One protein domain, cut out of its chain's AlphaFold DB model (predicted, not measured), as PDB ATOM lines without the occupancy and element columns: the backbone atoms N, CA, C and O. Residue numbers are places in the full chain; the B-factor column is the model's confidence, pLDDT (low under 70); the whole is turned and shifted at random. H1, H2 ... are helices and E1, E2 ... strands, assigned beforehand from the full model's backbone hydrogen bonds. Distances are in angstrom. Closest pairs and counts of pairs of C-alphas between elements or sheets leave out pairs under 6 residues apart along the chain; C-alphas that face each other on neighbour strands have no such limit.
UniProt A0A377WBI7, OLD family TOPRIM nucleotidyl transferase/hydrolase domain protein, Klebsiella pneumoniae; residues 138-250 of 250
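Overview. This is residues 138 to 250 of the 250 residues of the protein "OLD family TOPRIM nucleotidyl transferase/hydrolase domain protein" of Klebsiella pneumoniae (UniProt A0A377WBI7). What shape do these atoms make? Two separate two-stranded ribbons, the parallel pair E1 and E2 and the hairpin E3 and E4, lie on one side of the domain, and four helices gather on the other, with short H2 in the middle touching H1, H3 and H4. The join between strands and helices is loose, and the tail of residues 242 to 250 sticks out. What is the make-up? The printed part has 113 residues, with four named helices and four named strands in the order E1, H1, E2, H2, E3, E4, H3, H4, and its class is mixed, helices and strands. It is only just compact, close to loose, with a radius of gyration of the C-alphas of 15.6 A and spans of 47 by 33 by 29 A.

Arrangement. How does the first sheet form? E1, residues 139 to 144, and E2, residues 176 to 181, are parallel neighbours at 14 degrees, with N 141 and O 177 2.9 A apart, within hydrogen-bond range. With H1, residues 152 to 162, they make a strand-helix-strand unit, two parallel neighbour strands with a helix between them in the chain, and its crossover is right-handed. What does the hub touch? H2, residues 185 to 189, is the hub and touches H1, the closest C-alphas being those of Arg 156 and Ile 187, 5.7 A apart. It touches H4, residues 235 to 238, at the C-alphas of Ser 189 and Gly 235, 4.2 A. H3, residues 220 to 233, touches H2 with residues 230 to 233 alone, closest at the C-alphas of Ser 189 and Asp 231, 4.6 A. How do the last strands pair? E3, residues 197 to 202, and E4, residues 207 to 212, form an antiparallel hairpin at 152 degrees, with N 200 and O 209 2.9 A apart; both strands are apart from E1 and E2. Are the helix backbones complete? In H1, H2 and H3 every O i to N i+4 pair is within hydrogen-bond range, while H4 is too short for such a pair.

Along the chain. Where do the elements begin and end? E1 begins at C-alpha 139, (-43.100, -33.602, -40.268), and H4 ends at C-alpha 238, (-30.466, -19.192, -20.429). How long are the longer ones? From first to last C-alpha, E1 and E2 each measure 16.6 A, H1 15.7 A, E3 15.4 A, E4 16.5 A and H3 20.1 A.

Size, cuts and confidence. How far does it reach? The two C-alphas farthest apart are those of Gly 173 and Arg 248, 48.3 A, and the printed part has no cut. Which link is long? The link from H1 to E2, residues 163 to 175, is long. Where is confidence low? The pLDDT is under 70 at residues 165 to 175, 232 to 233 and 241 to 250.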
ATOM      1  N   HIS A 138     -44.731 -32.129 -44.622       71.62
ATOM      2  CA  HIS A 138     -44.055 -31.608 -43.427       71.62
ATOM      3  C   HIS A 138     -44.253 -32.516 -42.198       71.62
ATOM      4  O   HIS A 138     -45.367 -32.940 -41.866       71.62
ATOM      5  N   THR A 139     -43.171 -32.761 -41.464       79.75
ATOM      6  CA  THR A 139     -43.100 -33.602 -40.268       79.75
ATOM      7  C   THR A 139     -42.591 -32.796 -39.077       79.75
ATOM      8  O   THR A 139     -41.581 -32.110 -39.142       79.75
ATOM      9  N   PHE A 140     -43.301 -32.900 -37.950       83.44
ATOM     10  CA  PHE A 140     -42.892 -32.299 -36.680       83.44
ATOM     11  C   PHE A 140     -42.377 -33.376 -35.731       83.44
ATOM     12  O   PHE A 140     -43.137 -34.289 -35.367       83.44
ATOM     13  N   PHE A 141     -41.133 -33.215 -35.293       85.38
ATOM     14  CA  PHE A 141     -40.505 -34.017 -34.254       85.38
ATOM     15  C   PHE A 141     -40.451 -33.213 -32.958       85.38
ATOM     16  O   PHE A 141     -39.738 -32.216 -32.869       85.38
ATOM     17  N   VAL A 142     -41.258 -33.607 -31.965       88.44
ATOM     18  CA  VAL A 142     -41.377 -32.887 -30.693       88.44
ATOM     19  C   VAL A 142     -40.872 -33.750 -29.546       88.44
ATOM     20  O   VAL A 142     -41.378 -34.855 -29.317       88.44
ATOM     21  N   VAL A 143     -39.904 -33.228 -28.795       86.12
ATOM     22  CA  VAL A 143     -39.259 -33.954 -27.697       86.12
ATOM     23  C   VAL A 143     -39.288 -33.140 -26.408       86.12
ATOM     24  O   VAL A 143     -38.921 -31.967 -26.383       86.12
ATOM     25  N   GLU A 144     -39.746 -33.771 -25.331       88.31
ATOM     26  CA  GLU A 144     -39.872 -33.157 -24.008       88.31
ATOM     27  C   GLU A 144     -38.803 -33.719 -23.064       88.31
ATOM     28  O   GLU A 144     -38.697 -34.938 -22.924       88.31
ATOM     29  N   GLU A 145     -38.033 -32.828 -22.432       86.12
ATOM     30  CA  GLU A 145     -36.925 -33.118 -21.504       86.12
ATOM     31  C   GLU A 145     -35.930 -34.148 -22.039       86.12
ATOM     32  O   GLU A 145     -35.712 -35.210 -21.438       86.12
ATOM     33  N   PRO A 146     -35.305 -33.846 -23.189       83.19
ATOM     34  CA  PRO A 146     -34.586 -34.845 -23.937       83.19
ATOM     35  C   PRO A 146     -33.124 -34.988 -23.434       83.19
ATOM     36  O   PRO A 146     -32.184 -35.313 -24.155       83.19
ATOM     37  N   GLU A 147     -32.903 -34.762 -22.144       87.75
ATOM     38  CA  GLU A 147     -31.626 -34.902 -21.442       87.75
ATOM     39  C   GLU A 147     -31.640 -36.048 -20.426       87.75
ATOM     40  O   GLU A 147     -30.583 -36.437 -19.918       87.75
ATOM     41  N   ALA A 148     -32.817 -36.609 -20.121       83.31
ATOM     42  CA  ALA A 148     -32.955 -37.609 -19.073       83.31
ATOM     43  C   ALA A 148     -32.071 -38.838 -19.352       83.31
ATOM     44  O   ALA A 148     -32.095 -39.421 -20.437       83.31
ATOM     45  N   HIS A 149     -31.290 -39.236 -18.344       84.62
ATOM     46  CA  HIS A 149     -30.392 -40.398 -18.370       84.62
ATOM     47  C   HIS A 149     -29.270 -40.362 -19.426       84.62
ATOM     48  O   HIS A 149     -28.555 -41.354 -19.577       84.62
ATOM     49  N   LEU A 150     -29.057 -39.234 -20.115       87.62
ATOM     50  CA  LEU A 150     -27.944 -39.053 -21.045       87.62
ATOM     51  C   LEU A 150     -26.784 -38.315 -20.381       87.62
ATOM     52  O   LEU A 150     -26.966 -37.299 -19.712       87.62
ATOM     53  N   HIS A 151     -25.564 -38.790 -20.627       90.50
ATOM     54  CA  HIS A 151     -24.359 -38.080 -20.214       90.50
ATOM     55  C   HIS A 151     -24.252 -36.726 -20.952       90.50
ATOM     56  O   HIS A 151     -24.515 -36.688 -22.155       90.50
ATOM     57  N   PRO A 152     -23.799 -35.632 -20.307       90.12
ATOM     58  CA  PRO A 152     -23.641 -34.310 -20.925       90.12
ATOM     59  C   PRO A 152     -22.991 -34.291 -22.312       90.12
ATOM     60  O   PRO A 152     -23.456 -33.604 -23.216       90.12
ATOM     61  N   HIS A 153     -21.918 -35.064 -22.492       90.00
ATOM     62  CA  HIS A 153     -21.232 -35.173 -23.781       90.00
ATOM     63  C   HIS A 153     -22.141 -35.766 -24.869       90.00
ATOM     64  O   HIS A 153     -22.189 -35.256 -25.983       90.00
ATOM     65  N   VAL A 154     -22.906 -36.801 -24.518       90.31
ATOM     66  CA  VAL A 154     -23.838 -37.478 -25.422       90.31
ATOM     67  C   VAL A 154     -25.007 -36.566 -25.782       90.31
ATOM     68  O   VAL A 154     -25.390 -36.525 -26.944       90.31
ATOM     69  N   GLN A 155     -25.526 -35.783 -24.828       91.25
ATOM     70  CA  GLN A 155     -26.568 -34.786 -25.106       91.25
ATOM     71  C   GLN A 155     -26.128 -33.839 -26.230       91.25
ATOM     72  O   GLN A 155     -26.845 -33.673 -27.210       91.25
ATOM     73  N   ARG A 156     -24.912 -33.278 -26.142       90.06
ATOM     74  CA  ARG A 156     -24.388 -32.378 -27.183       90.06
ATOM     75  C   ARG A 156     -24.339 -33.047 -28.554       90.06
ATOM     76  O   ARG A 156     -24.812 -32.456 -29.512       90.06
ATOM     77  N   LEU A 157     -23.797 -34.264 -28.641       89.62
ATOM     78  CA  LEU A 157     -23.681 -34.991 -29.911       89.62
ATOM     79  C   LEU A 157     -25.051 -35.267 -30.540       89.62
ATOM     80  O   LEU A 157     -25.272 -34.974 -31.709       89.62
ATOM     81  N   VAL A 158     -25.986 -35.780 -29.741       88.94
ATOM     82  CA  VAL A 158     -27.339 -36.119 -30.193       88.94
ATOM     83  C   VAL A 158     -28.073 -34.887 -30.719       88.94
ATOM     84  O   VAL A 158     -28.644 -34.933 -31.806       88.94
ATOM     85  N   TYR A 159     -28.066 -33.774 -29.980       88.56
ATOM     86  CA  TYR A 159     -28.826 -32.598 -30.412       88.56
ATOM     87  C   TYR A 159     -28.138 -31.788 -31.491       88.56
ATOM     88  O   TYR A 159     -28.845 -31.129 -32.241       88.56
ATOM     89  N   ARG A 160     -26.813 -31.884 -31.652       87.56
ATOM     90  CA  ARG A 160     -26.163 -31.322 -32.842       87.56
ATOM     91  C   ARG A 160     -26.673 -31.967 -34.125       87.56
ATOM     92  O   ARG A 160     -26.986 -31.255 -35.079       87.56
ATOM     93  N   TYR A 161     -26.847 -33.288 -34.093       85.88
ATOM     94  CA  TYR A 161     -27.433 -34.050 -35.189       85.88
ATOM     95  C   TYR A 161     -28.891 -33.632 -35.462       85.88
ATOM     96  O   TYR A 161     -29.210 -33.215 -36.571       85.88
ATOM     97  N   PHE A 162     -29.766 -33.643 -34.446       84.19
ATOM     98  CA  PHE A 162     -31.194 -33.314 -34.625       84.19
ATOM     99  C   PHE A 162     -31.494 -31.835 -34.920       84.19
ATOM    100  O   PHE A 162     -32.589 -31.523 -35.399       84.19
ATOM    101  N   LEU A 163     -30.575 -30.923 -34.592       84.38
ATOM    102  CA  LEU A 163     -30.707 -29.486 -34.857       84.38
ATOM    103  C   LEU A 163     -30.002 -29.046 -36.146       84.38
ATOM    104  O   LEU A 163     -30.091 -27.870 -36.490       84.38
ATOM    105  N   GLY A 164     -29.311 -29.953 -36.847       76.25
ATOM    106  CA  GLY A 164     -28.617 -29.634 -38.097       76.25
ATOM    107  C   GLY A 164     -27.465 -28.640 -37.924       76.25
ATOM    108  O   GLY A 164     -27.157 -27.890 -38.845       76.25
ATOM    109  N   THR A 165     -26.843 -28.588 -36.744       62.31
ATOM    110  CA  THR A 165     -25.709 -27.680 -36.479       62.31
ATOM    111  C   THR A 165     -24.366 -28.230 -36.940       62.31
ATOM    112  O   THR A 165     -23.399 -27.476 -37.032       62.31
ATOM    113  N   ASP A 166     -24.290 -29.530 -37.225       57.09
ATOM    114  CA  ASP A 166     -23.148 -30.106 -37.923       57.09
ATOM    115  C   ASP A 166     -23.351 -29.810 -39.416       57.09
ATOM    116  O   ASP A 166     -24.244 -30.371 -40.049       57.09
ATOM    117  N   GLY A 167     -22.574 -28.863 -39.950       49.81
ATOM    118  CA  GLY A 167     -22.726 -28.260 -41.285       49.81
ATOM    119  C   GLY A 167     -22.562 -29.188 -42.500       49.81
ATOM    120  O   GLY A 167     -22.233 -28.699 -43.575       49.81
ATOM    121  N   ASP A 168     -22.770 -30.493 -42.330       45.25
ATOM    122  CA  ASP A 168     -22.732 -31.528 -43.370       45.25
ATOM    123  C   ASP A 168     -24.140 -31.981 -43.807       45.25
ATOM    124  O   ASP A 168     -24.304 -32.536 -44.889       45.25
ATOM    125  N   ASN A 169     -25.188 -31.669 -43.032       46.00
ATOM    126  CA  ASN A 169     -26.583 -31.879 -43.441       46.00
ATOM    127  C   ASN A 169     -27.099 -30.668 -44.235       46.00
ATOM    128  O   ASN A 169     -28.107 -30.052 -43.892       46.00
ATOM    129  N   GLY A 170     -26.354 -30.297 -45.277       39.41
ATOM    130  CA  GLY A 170     -26.664 -29.219 -46.213       39.41
ATOM    131  C   GLY A 170     -27.818 -29.544 -47.159       39.41
ATOM    132  O   GLY A 170     -27.686 -29.314 -48.357       39.41
ATOM    133  N   ASP A 171     -28.932 -30.061 -46.641       44.47
ATOM    134  CA  ASP A 171     -30.163 -30.191 -47.414       44.47
ATOM    135  C   ASP A 171     -31.142 -29.099 -46.975       44.47
ATOM    136  O   ASP A 171     -31.935 -29.246 -46.038       44.47
ATOM    137  N   GLU A 172     -31.062 -27.966 -47.679       46.56
ATOM    138  CA  GLU A 172     -32.134 -26.976 -47.780       46.56
ATOM    139  C   GLU A 172     -33.379 -27.658 -48.376       46.56
ATOM    140  O   GLU A 172     -33.681 -27.525 -49.559       46.56
ATOM    141  N   GLY A 173     -34.093 -28.458 -47.584       51.78
ATOM    142  CA  GLY A 173     -35.226 -29.204 -48.122       51.78
ATOM    143  C   GLY A 173     -35.798 -30.320 -47.269       51.78
ATOM    144  O   GLY A 173     -36.876 -30.800 -47.611       51.78
ATOM    145  N   THR A 174     -35.169 -30.725 -46.160       59.28
ATOM    146  CA  THR A 174     -35.794 -31.726 -45.286       59.28
ATOM    147  C   THR A 174     -37.063 -31.130 -44.659       59.28
ATOM    148  O   THR A 174     -36.995 -30.143 -43.922       59.28
ATOM    149  N   PRO A 175     -38.255 -31.706 -44.901       69.56
ATOM    150  CA  PRO A 175     -39.512 -31.227 -44.358       69.56
ATOM    151  C   PRO A 175     -39.664 -31.621 -42.876       69.56
ATOM    152  O   PRO A 175     -40.745 -32.002 -42.441       69.56
ATOM    153  N   LEU A 176     -38.591 -31.547 -42.081       78.38
ATOM    154  CA  LEU A 176     -38.553 -31.922 -40.672       78.38
ATOM    155  C   LEU A 176     -38.352 -30.685 -39.791       78.38
ATOM    156  O   LEU A 176     -37.321 -30.027 -39.827       78.38
ATOM    157  N   THR A 177     -39.341 -30.379 -38.953       85.00
ATOM    158  CA  THR A 177     -39.233 -29.347 -37.916       85.00
ATOM    159  C   THR A 177     -39.052 -29.999 -36.550       85.00
ATOM    160  O   THR A 177     -39.966 -30.659 -36.043       85.00
ATOM    161  N   THR A 178     -37.890 -29.777 -35.936       86.81
ATOM    162  CA  THR A 178     -37.576 -30.240 -34.578       86.81
ATOM    163  C   THR A 178     -37.980 -29.185 -33.547       86.81
ATOM    164  O   THR A 178     -37.562 -28.033 -33.622       86.81
ATOM    165  N   ILE A 179     -38.781 -29.579 -32.556       90.31
ATOM    166  CA  ILE A 179     -39.151 -28.754 -31.400       90.31
ATOM    167  C   ILE A 179     -38.736 -29.504 -30.142       90.31
ATOM    168  O   ILE A 179     -39.166 -30.632 -29.909       90.31
ATOM    169  N   LEU A 180     -37.936 -28.864 -29.299       90.75
ATOM    170  CA  LEU A 180     -37.495 -29.443 -28.037       90.75
ATOM    171  C   LEU A 180     -37.819 -28.522 -26.868       90.75
ATOM    172  O   LEU A 180     -37.767 -27.299 -26.990       90.75
ATOM    173  N   THR A 181     -38.132 -29.115 -25.722       91.81
ATOM    174  CA  THR A 181     -38.169 -28.406 -24.440       91.81
ATOM    175  C   THR A 181     -37.116 -29.011 -23.533       91.81
ATOM    176  O   THR A 181     -37.166 -30.210 -23.266       91.81
ATOM    177  N   THR A 182     -36.179 -28.204 -23.051       91.19
ATOM    178  CA  THR A 182     -35.042 -28.682 -22.262       91.19
ATOM    179  C   THR A 182     -34.757 -27.748 -21.093       91.19
ATOM    180  O   THR A 182     -34.926 -26.531 -21.200       91.19
ATOM    181  N   HIS A 183     -34.312 -28.325 -19.983       90.56
ATOM    182  CA  HIS A 183     -33.651 -27.633 -18.882       90.56
ATOM    183  C   HIS A 183     -32.128 -27.846 -18.907       90.56
ATOM    184  O   HIS A 183     -31.422 -27.394 -18.006       90.56
ATOM    185  N   SER A 184     -31.600 -28.553 -19.913       91.56
ATOM    186  CA  SER A 184     -30.181 -28.866 -20.004       91.56
ATOM    187  C   SER A 184     -29.380 -27.711 -20.611       91.56
ATOM    188  O   SER A 184     -29.559 -27.376 -21.791       91.56
ATOM    189  N   PRO A 185     -28.388 -27.167 -19.880       91.38
ATOM    190  CA  PRO A 185     -27.451 -26.209 -20.451       91.38
ATOM    191  C   PRO A 185     -26.585 -26.833 -21.555       91.38
ATOM    192  O   PRO A 185     -26.067 -26.115 -22.405       91.38
ATOM    193  N   HIS A 186     -26.425 -28.158 -21.590       91.69
ATOM    194  CA  HIS A 186     -25.642 -28.825 -22.631       91.69
ATOM    195  C   HIS A 186     -26.374 -28.844 -23.975       91.69
ATOM    196  O   HIS A 186     -25.742 -28.656 -25.010       91.69
ATOM    197  N   ILE A 187     -27.695 -29.001 -23.961       91.44
ATOM    198  CA  ILE A 187     -28.519 -28.923 -25.174       91.44
ATOM    199  C   ILE A 187     -28.605 -27.473 -25.644       91.44
ATOM    200  O   ILE A 187     -28.345 -27.179 -26.810       91.44
ATOM    201  N   ALA A 188     -28.857 -26.546 -24.715       91.06
ATOM    202  CA  ALA A 188     -28.868 -25.118 -25.015       91.06
ATOM    203  C   ALA A 188     -27.534 -24.637 -25.619       91.06
ATOM    204  O   ALA A 188     -27.545 -23.808 -26.523       91.06
ATOM    205  N   SER A 189     -26.391 -25.190 -25.179       90.38
ATOM    206  CA  SER A 189     -25.075 -24.804 -25.714       90.38
ATOM    207  C   SER A 189     -24.873 -25.128 -27.194       90.38
ATOM    208  O   SER A 189     -24.110 -24.440 -27.859       90.38
ATOM    209  N   VAL A 190     -25.566 -26.143 -27.718       89.81
ATOM    210  CA  VAL A 190     -25.440 -26.567 -29.121       89.81
ATOM    211  C   VAL A 190     -26.613 -26.111 -29.983       89.81
ATOM    212  O   VAL A 190     -26.714 -26.502 -31.138       89.81
ATOM    213  N   THR A 191     -27.522 -25.306 -29.433       90.50
ATOM    214  CA  THR A 191     -28.697 -24.824 -30.160       90.50
ATOM    215  C   THR A 191     -28.347 -23.558 -30.953       90.50
ATOM    216  O   THR A 191     -27.684 -22.674 -30.399       90.50
ATOM    217  N   PRO A 192     -28.789 -23.426 -32.222       90.31
ATOM    218  CA  PRO A 192     -28.656 -22.176 -32.964       90.31
ATOM    219  C   PRO A 192     -29.288 -21.016 -32.196       90.31
ATOM    220  O   PRO A 192     -30.442 -21.090 -31.774       90.31
ATOM    221  N   ILE A 193     -28.573 -19.906 -32.038       90.31
ATOM    222  CA  ILE A 193     -29.033 -18.815 -31.183       90.31
ATOM    223  C   ILE A 193     -30.356 -18.227 -31.664       90.31
ATOM    224  O   ILE A 193     -31.139 -17.796 -30.828       90.31
ATOM    225  N   ARG A 194     -30.658 -18.259 -32.968       91.19
ATOM    226  CA  ARG A 194     -31.929 -17.776 -33.544       91.19
ATOM    227  C   ARG A 194     -33.120 -18.717 -33.364       91.19
ATOM    228  O   ARG A 194     -34.248 -18.279 -33.568       91.19
ATOM    229  N   SER A 195     -32.911 -19.975 -32.974       90.94
ATOM    230  CA  SER A 195     -33.998 -20.946 -32.777       90.94
ATOM    231  C   SER A 195     -34.460 -21.061 -31.319       90.94
ATOM    232  O   SER A 195     -35.307 -21.894 -30.998       90.94
ATOM    233  N   ILE A 196     -33.955 -20.203 -30.428       92.00
ATOM    234  CA  ILE A 196     -34.252 -20.252 -28.995       92.00
ATOM    235  C   ILE A 196     -35.548 -19.498 -28.667       92.00
ATOM    236  O   ILE A 196     -35.774 -18.346 -29.055       92.00
ATOM    237  N   VAL A 197     -36.398 -20.151 -27.874       94.19
ATOM    238  CA  VAL A 197     -37.564 -19.544 -27.230       94.19
ATOM    239  C   VAL A 197     -37.432 -19.739 -25.725       94.19
ATOM    240  O   VAL A 197     -37.478 -20.863 -25.230       94.19
ATOM    241  N   LEU A 198     -37.277 -18.639 -24.992       91.94
ATOM    242  CA  LEU A 198     -37.159 -18.639 -23.538       91.94
ATOM    243  C   LEU A 198     -38.526 -18.401 -22.898       91.94
ATOM    244  O   LEU A 198     -39.172 -17.384 -23.160       91.94
ATOM    245  N   LEU A 199     -38.941 -19.311 -22.019       90.69
ATOM    246  CA  LEU A 199     -40.134 -19.159 -21.187       90.69
ATOM    247  C   LEU A 199     -39.714 -18.728 -19.778       90.69
ATOM    248  O   LEU A 199     -38.920 -19.410 -19.136       90.69
ATOM    249  N   ARG A 200     -40.254 -17.610 -19.282       87.25
ATOM    250  CA  ARG A 200     -39.975 -17.104 -17.926       87.25
ATOM    251  C   ARG A 200     -41.250 -16.687 -17.204       87.25
ATOM    252  O   ARG A 200     -42.209 -16.243 -17.831       87.25
ATOM    253  N   HIS A 201     -41.255 -16.820 -15.883       85.81
ATOM    254  CA  HIS A 201     -42.335 -16.314 -15.043       85.81
ATOM    255  C   HIS A 201     -42.167 -14.806 -14.828       85.81
ATOM    256  O   HIS A 201     -41.095 -14.360 -14.421       85.81
ATOM    257  N   ASP A 202     -43.218 -14.034 -15.089       85.88
ATOM    258  CA  ASP A 202     -43.304 -12.618 -14.747       85.88
ATOM    259  C   ASP A 202     -43.873 -12.469 -13.321       85.88
ATOM    260  O   ASP A 202     -45.061 -12.740 -13.108       85.88
ATOM    261  N   PRO A 203     -43.048 -12.077 -12.330       76.81
ATOM    262  CA  PRO A 203     -43.484 -11.943 -10.944       76.81
ATOM    263  C   PRO A 203     -44.499 -10.813 -10.728       76.81
ATOM    264  O   PRO A 203     -45.280 -10.901  -9.785       76.81
ATOM    265  N   GLU A 204     -44.528  -9.786 -11.582       80.62
ATOM    266  CA  GLU A 204     -45.466  -8.663 -11.449       80.62
ATOM    267  C   GLU A 204     -46.818  -8.979 -12.098       80.62
ATOM    268  O   GLU A 204     -47.874  -8.667 -11.549       80.62
ATOM    269  N   GLY A 205     -46.793  -9.642 -13.257       77.31
ATOM    270  CA  GLY A 205     -47.991 -10.018 -14.008       77.31
ATOM    271  C   GLY A 205     -48.623 -11.355 -13.608       77.31
ATOM    272  O   GLY A 205     -49.744 -11.634 -14.044       77.31
ATOM    273  N   GLY A 206     -47.925 -12.195 -12.831       85.19
ATOM    274  CA  GLY A 206     -48.367 -13.545 -12.446       85.19
ATOM    275  C   GLY A 206     -48.561 -14.494 -13.637       85.19
ATOM    276  O   GLY A 206     -49.404 -15.389 -13.591       85.19
ATOM    277  N   LYS A 207     -47.848 -14.253 -14.745       89.38
ATOM    278  CA  LYS A 207     -48.017 -14.948 -16.033       89.38
ATOM    279  C   LYS A 207     -46.680 -15.468 -16.544       89.38
ATOM    280  O   LYS A 207     -45.631 -14.896 -16.268       89.38
ATOM    281  N   THR A 208     -46.712 -16.522 -17.353       89.44
ATOM    282  CA  THR A 208     -45.542 -16.944 -18.134       89.44
ATOM    283  C   THR A 208     -45.438 -16.089 -19.391       89.44
ATOM    284  O   THR A 208     -46.407 -15.962 -20.139       89.44
ATOM    285  N   ILE A 209     -44.259 -15.525 -19.637       90.81
ATOM    286  CA  ILE A 209     -43.933 -14.785 -20.855       90.81
ATOM    287  C   ILE A 209     -42.911 -15.565 -21.680       90.81
ATOM    288  O   ILE A 209     -42.003 -16.194 -21.135       90.81
ATOM    289  N   ALA A 210     -43.078 -15.518 -23.000       90.69
ATOM    290  CA  ALA A 210     -42.190 -16.145 -23.967       90.69
ATOM    291  C   ALA A 210     -41.406 -15.067 -24.720       90.69
ATOM    292  O   ALA A 210     -41.990 -14.084 -25.180       90.69
ATOM    293  N   VAL A 211     -40.096 -15.250 -24.858       90.31
ATOM    294  CA  VAL A 211     -39.219 -14.365 -25.631       90.31
ATOM    295  C   VAL A 211     -38.467 -15.208 -26.650       90.31
ATOM    296  O   VAL A 211     -37.827 -16.189 -26.284       90.31
ATOM    297  N   SER A 212     -38.554 -14.836 -27.926       92.94
ATOM    298  CA  SER A 212     -37.840 -15.511 -29.013       92.94
ATOM    299  C   SER A 212     -36.649 -14.683 -29.471       92.94
ATOM    300  O   SER A 212     -36.742 -13.461 -29.608       92.94
ATOM    301  N   THR A 213     -35.543 -15.362 -29.746       91.94
ATOM    302  CA  THR A 213     -34.330 -14.773 -30.317       91.94
ATOM    303  C   THR A 213     -34.360 -14.676 -31.844       91.94
ATOM    304  O   THR A 213     -33.479 -14.038 -32.415       91.94
ATOM    305  N   ALA A 214     -35.371 -15.236 -32.518       90.44
ATOM    306  CA  ALA A 214     -35.450 -15.279 -33.983       90.44
ATOM    307  C   ALA A 214     -35.322 -13.888 -34.630       90.44
ATOM    308  O   ALA A 214     -34.569 -13.703 -35.587       90.44
ATOM    309  N   ASN A 215     -36.000 -12.898 -34.040       89.62
ATOM    310  CA  ASN A 215     -36.010 -11.501 -34.486       89.62
ATOM    311  C   ASN A 215     -35.197 -10.578 -33.565       89.62
ATOM    312  O   ASN A 215     -35.433  -9.368 -33.540       89.62
ATOM    313  N   ALA A 216     -34.282 -11.129 -32.762       89.44
ATOM    314  CA  ALA A 216     -33.420 -10.305 -31.926       89.44
ATOM    315  C   ALA A 216     -32.530  -9.406 -32.808       89.44
ATOM    316  O   ALA A 216     -32.083  -9.849 -33.873       89.44
ATOM    317  N   PRO A 217     -32.262  -8.152 -32.393       89.19
ATOM    318  CA  PRO A 217     -31.515  -7.172 -33.179       89.19
ATOM    319  C   PRO A 217     -29.998  -7.441 -33.136       89.19
ATOM    320  O   PRO A 217     -29.214  -6.559 -32.798       89.19
ATOM    321  N   PHE A 218     -29.587  -8.672 -33.440       89.06
ATOM    322  CA  PHE A 218     -28.188  -9.077 -33.534       89.06
ATOM    323  C   PHE A 218     -27.633  -8.726 -34.911       89.06
ATOM    324  O   PHE A 218     -28.245  -9.047 -35.935       89.06
ATOM    325  N   THR A 219     -26.458  -8.096 -34.948       92.50
ATOM    326  CA  THR A 219     -25.656  -8.055 -36.176       92.50
ATOM    327  C   THR A 219     -25.063  -9.445 -36.450       92.50
ATOM    328  O   THR A 219     -24.946 -10.240 -35.518       92.50
ATOM    329  N   PRO A 220     -24.634  -9.761 -37.689       89.81
ATOM    330  CA  PRO A 220     -23.982 -11.045 -37.979       89.81
ATOM    331  C   PRO A 220     -22.770 -11.320 -37.078       89.81
ATOM    332  O   PRO A 220     -22.537 -12.446 -36.660       89.81
ATOM    333  N   ARG A 221     -22.032 -10.265 -36.714       91.69
ATOM    334  CA  ARG A 221     -20.914 -10.366 -35.777       91.69
ATOM    335  C   ARG A 221     -21.376 -10.721 -34.362       91.69
ATOM    336  O   ARG A 221     -20.744 -11.558 -33.729       91.69
ATOM    337  N   ASP A 222     -22.448 -10.093 -33.876       91.12
ATOM    338  CA  ASP A 222     -23.002 -10.407 -32.553       91.12
ATOM    339  C   ASP A 222     -23.500 -11.852 -32.503       91.12
ATOM    340  O   ASP A 222     -23.312 -12.535 -31.503       91.12
ATOM    341  N   GLU A 223     -24.123 -12.320 -33.585       89.38
ATOM    342  CA  GLU A 223     -24.606 -13.692 -33.712       89.38
ATOM    343  C   GLU A 223     -23.463 -14.707 -33.626       89.38
ATOM    344  O   GLU A 223     -23.520 -15.592 -32.775       89.38
ATOM    345  N   ASP A 224     -22.401 -14.534 -34.418       88.75
ATOM    346  CA  ASP A 224     -21.222 -15.408 -34.380       88.75
ATOM    347  C   ASP A 224     -20.522 -15.374 -33.012       88.75
ATOM    348  O   ASP A 224     -20.169 -16.422 -32.455       88.75
ATOM    349  N   ASP A 225     -20.337 -14.179 -32.440       89.31
ATOM    350  CA  ASP A 225     -19.683 -14.002 -31.141       89.31
ATOM    351  C   ASP A 225     -20.508 -14.657 -30.014       89.31
ATOM    352  O   ASP A 225     -19.954 -15.377 -29.173       89.31
ATOM    353  N   LEU A 226     -21.834 -14.471 -30.005       87.94
ATOM    354  CA  LEU A 226     -22.734 -15.075 -29.019       87.94
ATOM    355  C   LEU A 226     -22.851 -16.592 -29.201       87.94
ATOM    356  O   LEU A 226     -22.776 -17.319 -28.208       87.94
ATOM    357  N   GLN A 227     -22.987 -17.085 -30.435       89.50
ATOM    358  CA  GLN A 227     -23.043 -18.519 -30.732       89.50
ATOM    359  C   GLN A 227     -21.772 -19.217 -30.239       89.50
ATOM    360  O   GLN A 227     -21.848 -20.220 -29.526       89.50
ATOM    361  N   ARG A 228     -20.598 -18.644 -30.536       85.12
ATOM    362  CA  ARG A 228     -19.305 -19.156 -30.067       85.12
ATOM    363  C   ARG A 228     -19.199 -19.137 -28.544       85.12
ATOM    364  O   ARG A 228     -18.688 -20.085 -27.950       85.12
ATOM    365  N   TYR A 229     -19.656 -18.068 -27.900       85.38
ATOM    366  CA  TYR A 229     -19.626 -17.950 -26.443       85.38
ATOM    367  C   TYR A 229     -20.485 -19.021 -25.750       85.38
ATOM    368  O   TYR A 229     -20.040 -19.659 -24.784       85.38
ATOM    369  N   ILE A 230     -21.697 -19.232 -26.269       85.31
ATOM    370  CA  ILE A 230     -22.668 -20.214 -25.775       85.31
ATOM    371  C   ILE A 230     -22.130 -21.646 -25.938       85.31
ATOM    372  O   ILE A 230     -22.149 -22.394 -24.957       85.31
ATOM    373  N   ASP A 231     -21.580 -21.993 -27.107       78.62
ATOM    374  CA  ASP A 231     -21.058 -23.341 -27.412       78.62
ATOM    375  C   ASP A 231     -19.824 -23.699 -26.563       78.62
ATOM    376  O   ASP A 231     -19.718 -24.798 -26.010       78.62
ATOM    377  N   VAL A 232     -18.908 -22.738 -26.377       64.19
ATOM    378  CA  VAL A 232     -17.648 -22.970 -25.656       64.19
ATOM    379  C   VAL A 232     -17.850 -23.074 -24.146       64.19
ATOM    380  O   VAL A 232     -17.173 -23.882 -23.508       64.19
ATOM    381  N   THR A 233     -18.740 -22.275 -23.540       59.66
ATOM    382  CA  THR A 233     -18.681 -22.116 -22.073       59.66
ATOM    383  C   THR A 233     -19.986 -21.922 -21.308       59.66
ATOM    384  O   THR A 233     -19.936 -22.155 -20.104       59.66
ATOM    385  N   ARG A 234     -21.127 -21.499 -21.886       71.88
ATOM    386  CA  ARG A 234     -22.265 -21.037 -21.046       71.88
ATOM    387  C   ARG A 234     -23.671 -21.224 -21.627       71.88
ATOM    388  O   ARG A 234     -24.433 -20.266 -21.704       71.88
ATOM    389  N   GLY A 235     -24.088 -22.460 -21.893       75.81
ATOM    390  CA  GLY A 235     -25.526 -22.749 -22.045       75.81
ATOM    391  C   GLY A 235     -26.353 -22.408 -20.789       75.81
ATOM    392  O   GLY A 235     -27.546 -22.142 -20.877       75.81
ATOM    393  N   GLU A 236     -25.702 -22.319 -19.625       83.56
ATOM    394  CA  GLU A 236     -26.295 -21.875 -18.356       83.56
ATOM    395  C   GLU A 236     -26.855 -20.444 -18.406       83.56
ATOM    396  O   GLU A 236     -27.736 -20.118 -17.616       83.56
ATOM    397  N   ILE A 237     -26.405 -19.597 -19.349       85.75
ATOM    398  CA  ILE A 237     -26.880 -18.208 -19.472       85.75
ATOM    399  C   ILE A 237     -28.403 -18.110 -19.611       85.75
ATOM    400  O   ILE A 237     -29.010 -17.160 -19.122       85.75
ATOM    401  N   PHE A 238     -29.022 -19.120 -20.225       84.56
ATOM    402  CA  PHE A 238     -30.466 -19.192 -20.429       84.56
ATOM    403  C   PHE A 238     -31.247 -19.593 -19.173       84.56
ATOM    404  O   PHE A 238     -32.466 -19.444 -19.147       84.56
ATOM    405  N   PHE A 239     -30.563 -20.071 -18.134       83.62
ATOM    406  CA  PHE A 239     -31.176 -20.614 -16.923       83.62
ATOM    407  C   PHE A 239     -30.883 -19.785 -15.666       83.62
ATOM    408  O   PHE A 239     -31.437 -20.075 -14.607       83.62
ATOM    409  N   PHE A 240     -30.065 -18.731 -15.759       78.56
ATOM    410  CA  PHE A 240     -29.859 -17.823 -14.634       78.56
ATOM    411  C   PHE A 240     -31.042 -16.872 -14.449       78.56
ATOM    412  O   PHE A 240     -31.444 -16.135 -15.351       78.56
ATOM    413  N   THR A 241     -31.540 -16.802 -13.219       60.12
ATOM    414  CA  THR A 241     -32.314 -15.656 -12.745       60.12
ATOM    415  C   THR A 241     -31.367 -14.514 -12.397       60.12
ATOM    416  O   THR A 241     -30.408 -14.695 -11.649       60.12
ATOM    417  N   TRP A 242     -31.677 -13.305 -12.873       47.38
ATOM    418  CA  TRP A 242     -30.950 -12.045 -12.619       47.38
ATOM    419  C   TRP A 242     -30.904 -11.625 -11.122       47.38
ATOM    420  O   TRP A 242     -30.610 -10.484 -10.799       47.38
ATOM    421  N   GLY A 243     -31.233 -12.528 -10.192       47.44
ATOM    422  CA  GLY A 243     -31.043 -12.367  -8.749       47.44
ATOM    423  C   GLY A 243     -29.704 -12.907  -8.228       47.44
ATOM    424  O   GLY A 243     -29.265 -12.458  -7.174       47.44
ATOM    425  N   ASP A 244     -29.032 -13.809  -8.958       48.28
ATOM    426  CA  ASP A 244     -27.777 -14.452  -8.512       48.28
ATOM    427  C   ASP A 244     -26.499 -13.713  -8.942       48.28
ATOM    428  O   ASP A 244     -25.432 -13.889  -8.354       48.28
ATOM    429  N   LEU A 245     -26.591 -12.828  -9.934       45.00
ATOM    430  CA  LEU A 245     -25.506 -11.928 -10.326       45.00
ATOM    431  C   LEU A 245     -25.795 -10.563  -9.706       45.00
ATOM    432  O   LEU A 245     -26.420  -9.706 -10.319       45.00
ATOM    433  N   GLY A 246     -25.426 -10.421  -8.433       38.84
ATOM    434  CA  GLY A 246     -25.836  -9.310  -7.580       38.84
ATOM    435  C   GLY A 246     -25.755  -7.923  -8.226       38.84
ATOM    436  O   GLY A 246     -24.722  -7.525  -8.756       38.84
ATOM    437  N   GLY A 247     -26.824  -7.141  -8.065       35.56
ATOM    438  CA  GLY A 247     -26.766  -5.700  -8.284       35.56
ATOM    439  C   GLY A 247     -28.091  -5.067  -8.675       35.56
ATOM    440  O   GLY A 247     -28.498  -5.128  -9.821       35.56
ATOM    441  N   ARG A 248     -28.715  -4.404  -7.696       38.09
ATOM    442  CA  ARG A 248     -29.617  -3.250  -7.835       38.09
ATOM    443  C   ARG A 248     -29.606  -2.588  -9.224       38.09
ATOM    444  O   ARG A 248     -28.574  -2.071  -9.623       38.09
ATOM    445  N   GLY A 249     -30.801  -2.516  -9.812       37.78
ATOM    446  CA  GLY A 249     -31.337  -1.397 -10.591       37.78
ATOM    447  C   GLY A 249     -30.451  -0.768 -11.663       37.78
ATOM    448  O   GLY A 249     -29.528  -0.028 -11.340       37.78
ATOM    449  N   CYS A 250     -30.884  -0.929 -12.911       33.56
ATOM    450  CA  CYS A 250     -30.994   0.150 -13.889       33.56
ATOM    451  C   CYS A 250     -32.251  -0.099 -14.725       33.56
ATOM    452  O   CYS A 250     -32.438  -1.263 -15.142       33.56
TER     453      CYS A 250